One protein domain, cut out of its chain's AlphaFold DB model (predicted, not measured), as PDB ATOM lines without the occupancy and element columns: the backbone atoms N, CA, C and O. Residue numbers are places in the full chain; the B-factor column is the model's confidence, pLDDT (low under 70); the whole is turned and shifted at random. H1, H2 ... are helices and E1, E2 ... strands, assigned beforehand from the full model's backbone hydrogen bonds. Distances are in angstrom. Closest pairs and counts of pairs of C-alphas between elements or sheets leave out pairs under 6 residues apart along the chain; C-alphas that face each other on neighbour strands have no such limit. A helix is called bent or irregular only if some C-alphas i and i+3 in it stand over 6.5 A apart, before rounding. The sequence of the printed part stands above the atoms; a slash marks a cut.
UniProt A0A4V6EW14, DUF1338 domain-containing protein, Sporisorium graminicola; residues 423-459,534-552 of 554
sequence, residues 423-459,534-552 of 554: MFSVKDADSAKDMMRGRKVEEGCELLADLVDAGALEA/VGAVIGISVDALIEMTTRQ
ATOM      1  N   MET A 423     175.482 197.794 166.966       93.69
ATOM      2  CA  MET A 423     176.221 198.794 166.209       93.69
ATOM      3  C   MET A 423     177.701 198.410 166.224       93.69
ATOM      4  O   MET A 423     178.270 198.171 167.288       93.69
ATOM      5  N   PHE A 424     178.315 198.314 165.048       92.81
ATOM      6  CA  PHE A 424     179.701 197.880 164.908       92.81
ATOM      7  C   PHE A 424     180.634 199.057 164.637       92.81
ATOM      8  O   PHE A 424     180.316 199.939 163.845       92.81
ATOM      9  N   SER A 425     181.817 199.041 165.250       93.56
ATOM     10  CA  SER A 425     182.895 199.988 164.946       93.56
ATOM     11  C   SER A 425     184.252 199.286 164.898       93.56
ATOM     12  O   SER A 425     184.430 198.206 165.461       93.56
ATOM     13  N   VAL A 426     185.215 199.867 164.181       94.00
ATOM     14  CA  VAL A 426     186.552 199.279 164.020       94.00
ATOM     15  C   VAL A 426     187.441 199.657 165.203       94.00
ATOM     16  O   VAL A 426     187.633 200.842 165.474       94.00
ATOM     17  N   LYS A 427     188.022 198.656 165.871       94.00
ATOM     18  CA  LYS A 427     189.048 198.835 166.913       94.00
ATOM     19  C   LYS A 427     190.455 198.650 166.347       94.00
ATOM     20  O   LYS A 427     191.333 199.459 166.634       94.00
ATOM     21  N   ASP A 428     190.642 197.641 165.496       93.50
ATOM     22  CA  ASP A 428     191.895 197.369 164.785       93.50
ATOM     23  C   ASP A 428     191.602 197.005 163.321       93.50
ATOM     24  O   ASP A 428     191.111 195.919 162.999       93.50
ATOM     25  N   ALA A 429     191.908 197.941 162.420       89.62
ATOM     26  CA  ALA A 429     191.626 197.799 160.996       89.62
ATOM     27  C   ALA A 429     192.507 196.750 160.302       89.62
ATOM     28  O   ALA A 429     192.060 196.153 159.322       89.62
ATOM     29  N   ASP A 430     193.740 196.534 160.764       89.75
ATOM     30  CA  ASP A 430     194.661 195.584 160.136       89.75
ATOM     31  C   ASP A 430     194.304 194.156 160.552       89.75
ATOM     32  O   ASP A 430     194.170 193.285 159.690       89.75
ATOM     33  N   SER A 431     194.010 193.953 161.841       88.69
ATOM     34  CA  SER A 431     193.463 192.691 162.352       88.69
ATOM     35  C   SER A 431     192.147 192.327 161.654       88.69
ATOM     36  O   SER A 431     192.001 191.218 161.131       88.69
ATOM     37  N   ALA A 432     191.217 193.285 161.530       87.25
ATOM     38  CA  ALA A 432     189.947 193.068 160.837       87.25
ATOM     39  C   ALA A 432     190.149 192.658 159.368       87.25
ATOM     40  O   ALA A 432     189.513 191.716 158.891       87.25
ATOM     41  N   LYS A 433     191.060 193.325 158.644       86.81
ATOM     42  CA  LYS A 433     191.391 192.977 157.253       86.81
ATOM     43  C   LYS A 433     191.968 191.574 157.140       86.81
ATOM     44  O   LYS A 433     191.567 190.831 156.245       86.81
ATOM     45  N   ASP A 434     192.904 191.217 158.012       86.38
ATOM     46  CA  ASP A 434     193.563 189.916 157.973       86.38
ATOM     47  C   ASP A 434     192.601 188.773 158.296       86.38
ATOM     48  O   ASP A 434     192.602 187.763 157.594       86.38
ATOM     49  N   MET A 435     191.713 188.948 159.274       84.31
ATOM     50  CA  MET A 435     190.688 187.952 159.602       84.31
ATOM     51  C   MET A 435     189.647 187.779 158.493       84.31
ATOM     52  O   MET A 435     189.142 186.677 158.282       84.31
ATOM     53  N   MET A 436     189.350 188.847 157.752       79.44
ATOM     54  CA  MET A 436     188.437 188.800 156.609       79.44
ATOM     55  C   MET A 436     189.076 188.182 155.351       79.44
ATOM     56  O   MET A 436     188.360 187.776 154.430       79.44
ATOM     57  N   ARG A 437     190.413 188.065 155.271       77.31
ATOM     58  CA  ARG A 437     191.100 187.464 154.114       77.31
ATOM     59  C   ARG A 437     190.801 185.967 154.017       77.31
ATOM     60  O   ARG A 437     191.298 185.157 154.788       77.31
ATOM     61  N   GLY A 438     190.042 185.585 152.990       65.38
ATOM     62  CA  GLY A 438     189.778 184.181 152.650       65.38
ATOM     63  C   GLY A 438     188.594 183.542 153.382       65.38
ATOM     64  O   GLY A 438     188.324 182.364 153.148       65.38
ATOM     65  N   ARG A 439     187.865 184.297 154.217       67.38
ATOM     66  CA  ARG A 439     186.592 183.856 154.810       67.38
ATOM     67  C   ARG A 439     185.445 184.059 153.820       67.38
ATOM     68  O   ARG A 439     185.466 184.972 152.993       67.38
ATOM     69  N   LYS A 440     184.445 183.178 153.884       58.09
ATOM     70  CA  LYS A 440     183.216 183.305 153.097       58.09
ATOM     71  C   LYS A 440     182.175 184.091 153.890       58.09
ATOM     72  O   LYS A 440     182.000 183.873 155.082       58.09
ATOM     73  N   VAL A 441     181.420 184.920 153.177       54.69
ATOM     74  CA  VAL A 441     180.248 185.689 153.650       54.69
ATOM     75  C   VAL A 441     179.183 184.811 154.340       54.69
ATOM     76  O   VAL A 441     178.381 185.288 155.134       54.69
ATOM     77  N   GLU A 442     179.194 183.503 154.077       50.38
ATOM     78  CA  GLU A 442     178.221 182.519 154.569       50.38
ATOM     79  C   GLU A 442     178.217 182.335 156.105       50.38
ATOM     80  O   GLU A 442     177.253 181.785 156.630       50.38
ATOM     81  N   GLU A 443     179.233 182.826 156.828       57.88
ATOM     82  CA  GLU A 443     179.383 182.685 158.293       57.88
ATOM     83  C   GLU A 443     178.779 183.845 159.116       57.88
ATOM     84  O   GLU A 443     178.739 183.779 160.341       57.88
ATOM     85  N   GLY A 444     178.254 184.892 158.466       74.56
ATOM     86  CA  GLY A 444     177.342 185.878 159.063       74.56
ATOM     87  C   GLY A 444     177.691 186.380 160.478       74.56
ATOM     88  O   GLY A 444     178.645 187.127 160.695       74.56
ATOM     89  N   CYS A 445     176.876 185.972 161.454       81.12
ATOM     90  CA  CYS A 445     177.037 186.327 162.865       81.12
ATOM     91  C   CYS A 445     178.277 185.719 163.529       81.12
ATOM     92  O   CYS A 445     178.844 186.347 164.418       81.12
ATOM     93  N   GLU A 446     178.696 184.516 163.128       84.38
ATOM     94  CA  GLU A 446     179.869 183.857 163.714       84.38
ATOM     95  C   GLU A 446     181.142 184.624 163.371       84.38
ATOM     96  O   GLU A 446     181.964 184.859 164.248       84.38
ATOM     97  N   LEU A 447     181.265 185.104 162.130       84.56
ATOM     98  CA  LEU A 447     182.410 185.920 161.723       84.56
ATOM     99  C   LEU A 447     182.438 187.274 162.445       84.56
ATOM    100  O   LEU A 447     183.501 187.710 162.880       84.56
ATOM    101  N   LEU A 448     181.285 187.938 162.596       88.50
ATOM    102  CA  LEU A 448     181.201 189.188 163.362       88.50
ATOM    103  C   LEU A 448     181.580 188.970 164.830       88.50
ATOM    104  O   LEU A 448     182.311 189.783 165.389       88.50
ATOM    105  N   ALA A 449     181.136 187.868 165.436       90.50
ATOM    106  CA  ALA A 449     181.533 187.506 166.790       90.50
ATOM    107  C   ALA A 449     183.033 187.208 166.895       90.50
ATOM    108  O   ALA A 449     183.684 187.755 167.774       90.50
ATOM    109  N   ASP A 450     183.607 186.442 165.961       89.88
ATOM    110  CA  ASP A 450     185.049 186.163 165.929       89.88
ATOM    111  C   ASP A 450     185.878 187.458 165.850       89.88
ATOM    112  O   ASP A 450     186.903 187.585 166.518       89.88
ATOM    113  N   LEU A 451     185.439 188.430 165.045       90.75
ATOM    114  CA  LEU A 451     186.094 189.736 164.916       90.75
ATOM    115  C   LEU A 451     186.004 190.567 166.202       90.75
ATOM    116  O   LEU A 451     186.951 191.282 166.533       90.75
ATOM    117  N   VAL A 452     184.881 190.485 166.918       93.00
ATOM    118  CA  VAL A 452     184.706 191.149 168.217       93.00
ATOM    119  C   VAL A 452     185.567 190.479 169.287       93.00
ATOM    120  O   VAL A 452     186.288 191.166 170.005       93.00
ATOM    121  N   ASP A 453     185.571 189.148 169.343       92.94
ATOM    122  CA  ASP A 453     186.378 188.366 170.284       92.94
ATOM    123  C   ASP A 453     187.884 188.587 170.082       92.94
ATOM    124  O   ASP A 453     188.654 188.614 171.042       92.94
ATOM    125  N   ALA A 454     188.314 188.789 168.834       91.44
ATOM    126  CA  ALA A 454     189.693 189.127 168.495       91.44
ATOM    127  C   ALA A 454     190.063 190.599 168.772       91.44
ATOM    128  O   ALA A 454     191.214 190.983 168.562       91.44
ATOM    129  N   GLY A 455     189.112 191.435 169.206       92.69
ATOM    130  CA  GLY A 455     189.316 192.870 169.421       92.69
ATOM    131  C   GLY A 455     189.503 193.676 168.131       92.69
ATOM    132  O   GLY A 455     189.967 194.812 168.182       92.69
ATOM    133  N   ALA A 456     189.159 193.103 166.974       92.56
ATOM    134  CA  ALA A 456     189.227 193.784 165.684       92.56
ATOM    135  C   ALA A 456     188.048 194.752 165.501       92.56
ATOM    136  O   ALA A 456     188.215 195.865 164.990       92.56
ATOM    137  N   LEU A 457     186.864 194.345 165.966       93.06
ATOM    138  CA  LEU A 457     185.654 195.162 166.006       93.06
ATOM    139  C   LEU A 457     185.157 195.343 167.443       93.06
ATOM    140  O   LEU A 457     185.376 194.505 168.309       93.06
ATOM    141  N   GLU A 458     184.422 196.423 167.668       93.75
ATOM    142  CA  GLU A 458     183.538 196.586 168.818       93.75
ATOM    143  C   GLU A 458     182.096 196.369 168.366       93.75
ATOM    144  O   GLU A 458     181.728 196.765 167.260       93.75
ATOM    145  N   ALA A 459     181.284 195.769 169.233       93.75
ATOM    146  CA  ALA A 459     179.852 195.600 169.010       93.75
ATOM    147  C   ALA A 459     179.078 196.192 170.185       93.75
ATOM    148  O   ALA A 459     179.055 195.623 171.273       93.75
ATOM    149  N   VAL A 534     182.038 200.268 158.832       89.38
ATOM    150  CA  VAL A 534     183.120 199.293 159.054       89.38
ATOM    151  C   VAL A 534     183.743 198.858 157.726       89.38
ATOM    152  O   VAL A 534     184.964 198.924 157.573       89.38
ATOM    153  N   GLY A 535     182.921 198.465 156.747       85.44
ATOM    154  CA  GLY A 535     183.352 198.039 155.415       85.44
ATOM    155  C   GLY A 535     184.173 199.102 154.685       85.44
ATOM    156  O   GLY A 535     185.214 198.785 154.103       85.44
ATOM    157  N   ALA A 536     183.759 200.369 154.784       87.12
ATOM    158  CA  ALA A 536     184.481 201.505 154.217       87.12
ATOM    159  C   ALA A 536     185.871 201.696 154.852       87.12
ATOM    160  O   ALA A 536     186.833 201.971 154.136       87.12
ATOM    161  N   VAL A 537     186.001 201.498 156.168       87.44
ATOM    162  CA  VAL A 537     187.284 201.612 156.889       87.44
ATOM    163  C   VAL A 537     188.238 200.461 156.545       87.44
ATOM    164  O   VAL A 537     189.439 200.677 156.357       87.44
ATOM    165  N   ILE A 538     187.726 199.230 156.434       85.06
ATOM    166  CA  ILE A 538     188.557 198.040 156.179       85.06
ATOM    167  C   ILE A 538     188.755 197.732 154.685       85.06
ATOM    168  O   ILE A 538     189.606 196.913 154.341       85.06
ATOM    169  N   GLY A 539     188.043 198.419 153.787       78.12
ATOM    170  CA  GLY A 539     188.187 198.284 152.335       78.12
ATOM    171  C   GLY A 539     187.513 197.038 151.748       78.12
ATOM    172  O   GLY A 539     188.029 196.462 150.790       78.12
ATOM    173  N   ILE A 540     186.385 196.609 152.321       72.44
ATOM    174  CA  ILE A 540     185.595 195.449 151.868       72.44
ATOM    175  C   ILE A 540     184.286 195.927 151.231       72.44
ATOM    176  O   ILE A 540     183.689 196.905 151.679       72.44
ATOM    177  N   SER A 541     183.838 195.239 150.174       65.25
ATOM    178  CA  SER A 541     182.566 195.548 149.509       65.25
ATOM    179  C   SER A 541     181.385 195.414 150.473       65.25
ATOM    180  O   SER A 541     181.207 194.380 151.114       65.25
ATOM    181  N   VAL A 542     180.553 196.453 150.510       56.97
ATOM    182  CA  VAL A 542     179.347 196.578 151.339       56.97
ATOM    183  C   VAL A 542     178.351 195.437 151.099       56.97
ATOM    184  O   VAL A 542     177.761 194.931 152.052       56.97
ATOM    185  N   ASP A 543     178.222 194.962 149.857       56.62
ATOM    186  CA  ASP A 543     177.290 193.882 149.497       56.62
ATOM    187  C   ASP A 543     177.619 192.568 150.224       56.62
ATOM    188  O   ASP A 543     176.721 191.827 150.619       56.62
ATOM    189  N   ALA A 544     178.908 192.314 150.478       57.62
ATOM    190  CA  ALA A 544     179.374 191.138 151.203       57.62
ATOM    191  C   ALA A 544     179.064 191.205 152.708       57.62
ATOM    192  O   ALA A 544     178.938 190.163 153.332       57.62
ATOM    193  N   LEU A 545     178.927 192.401 153.293       57.03
ATOM    194  CA  LEU A 545     178.637 192.605 154.721       57.03
ATOM    195  C   LEU A 545     177.133 192.731 155.000       57.03
ATOM    196  O   LEU A 545     176.660 192.291 156.045       57.03
ATOM    197  N   ILE A 546     176.357 193.285 154.063       56.81
ATOM    198  CA  ILE A 546     174.897 193.383 154.189       56.81
ATOM    199  C   ILE A 546     174.237 192.008 154.010       56.81
ATOM    200  O   ILE A 546     173.295 191.690 154.737       56.81
ATOM    201  N   GLU A 547     174.745 191.146 153.117       56.56
ATOM    202  CA  GLU A 547     174.215 189.780 152.947       56.56
ATOM    203  C   GLU A 547     174.407 188.914 154.218       56.56
ATOM    204  O   GLU A 547     173.593 188.028 154.500       56.56
ATOM    205  N   MET A 548     175.418 189.232 155.043       54.59
ATOM    206  CA  MET A 548     175.674 188.601 156.351       54.59
ATOM    207  C   MET A 548     174.575 188.891 157.379       54.59
ATOM    208  O   MET A 548     174.311 188.051 158.242       54.59
ATOM    209  N   THR A 549     173.912 190.051 157.284       52.31
ATOM    210  CA  THR A 549     172.857 190.466 158.219       52.31
ATOM    211  C   THR A 549     171.445 190.264 157.681       52.31
ATOM    212  O   THR A 549     170.535 189.978 158.457       52.31
ATOM    213  N   THR A 550     171.223 190.305 156.364       53.38
ATOM    214  CA  THR A 550     169.866 190.149 155.795       53.38
ATOM    215  C   THR A 550     169.274 188.750 156.012       53.38
ATOM    216  O   THR A 550     168.053 188.594 156.032       53.38
ATOM    217  N   ARG A 551     170.105 187.724 156.255       50.44
ATOM    218  CA  ARG A 551     169.644 186.372 156.636       50.44
ATOM    219  C   ARG A 551     169.299 186.222 158.127       50.44
ATOM    220  O   ARG A 551     168.784 185.178 158.516       50.44
ATOM    221  N   GLN A 552     169.510 187.252 158.953       48.59
ATOM    222  CA  GLN A 552     169.244 187.231 160.403       48.59
ATOM    223  C   GLN A 552     167.746 187.326 160.765       48.59
ATOM    224  O   GLN A 552     167.383 187.218 161.937       48.59
TER     225      GLN A 552
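AT A GLANCE: This is residues 423 to 459 and 534 to 552 of the 554 residues of the protein "DUF1338 domain-containing protein" of Sporisorium graminicola (UniProt A0A4V6EW14). Four helices and a small ribbon of two strands are set round a common middle, roughly as a ring: H2 makes one wall, H4 meets its first residues at a corner, H3 and H1 follow round, and E1 and E2 pair beside the last part of H2. The 56 printed residues hold, in order, E1, H1, H2, E2, H3 and H4; the sheet E1 - E2 is antiparallel and the class is mostly helix. The whole is compact, with a radius of gyration of the C-alphas of 10.1 A and spans of 26 by 21 by 20 A.

HOW THE PARTS SIT: E1, residues 423 to 426, pairs with E2, residues 457 to 459, at 161 degrees, with N 458 and O 425 2.8 A apart, within hydrogen-bond range. H1, residues 429 to 436, is close to but not clearly touching H2, residues 441 to 453; their closest C-alphas, of Ala 432 and Leu 451, are 6.5 A apart. H1 touches H3, residues 534 to 538, closest at the C-alphas of Ala 429 and Ile 538, 5.7 A. H2, with residues 441 to 445 alone, touches H4, residues 542 to 552, about perpendicular at 88 degrees; the closest C-alphas are those of Gly 444 and Met 548, 4.2 A. H1 and H4 are apart. Every O i to N i+4 pair is within hydrogen-bond range in H1 and H3, against 7 of 9 in H2 and 3 of 7 in H4, where 4 of 8 O i to N i+3 pairs are.

IN THESE COORDINATES: E1 begins at C-alpha 423 (176.221, 198.794, 166.209) and spans 10.6 A, H1 10.5 A, E2 6.5 A and H3 6.3 A. H2 spans 17.9 A and is irregular, with C-alphas 442 and 445 9.2 A apart. H4 spans 16.5 A, ends at C-alpha 552 (169.244, 187.231, 160.403) and is neither bent nor irregular, but only just: C-alphas 548 and 551 are 6.4 A apart.

THE WHOLE: The two C-alphas farthest apart, of Asp 430 and Arg 551, are 26.9 A apart. Residues 460 to 533 are not printed, and C-alphas 459 and 534 are 11.1 A apart across this cut. The links printed whole are tight. Residues 438 to 443 and 541 to 552 have pLDDT under 70.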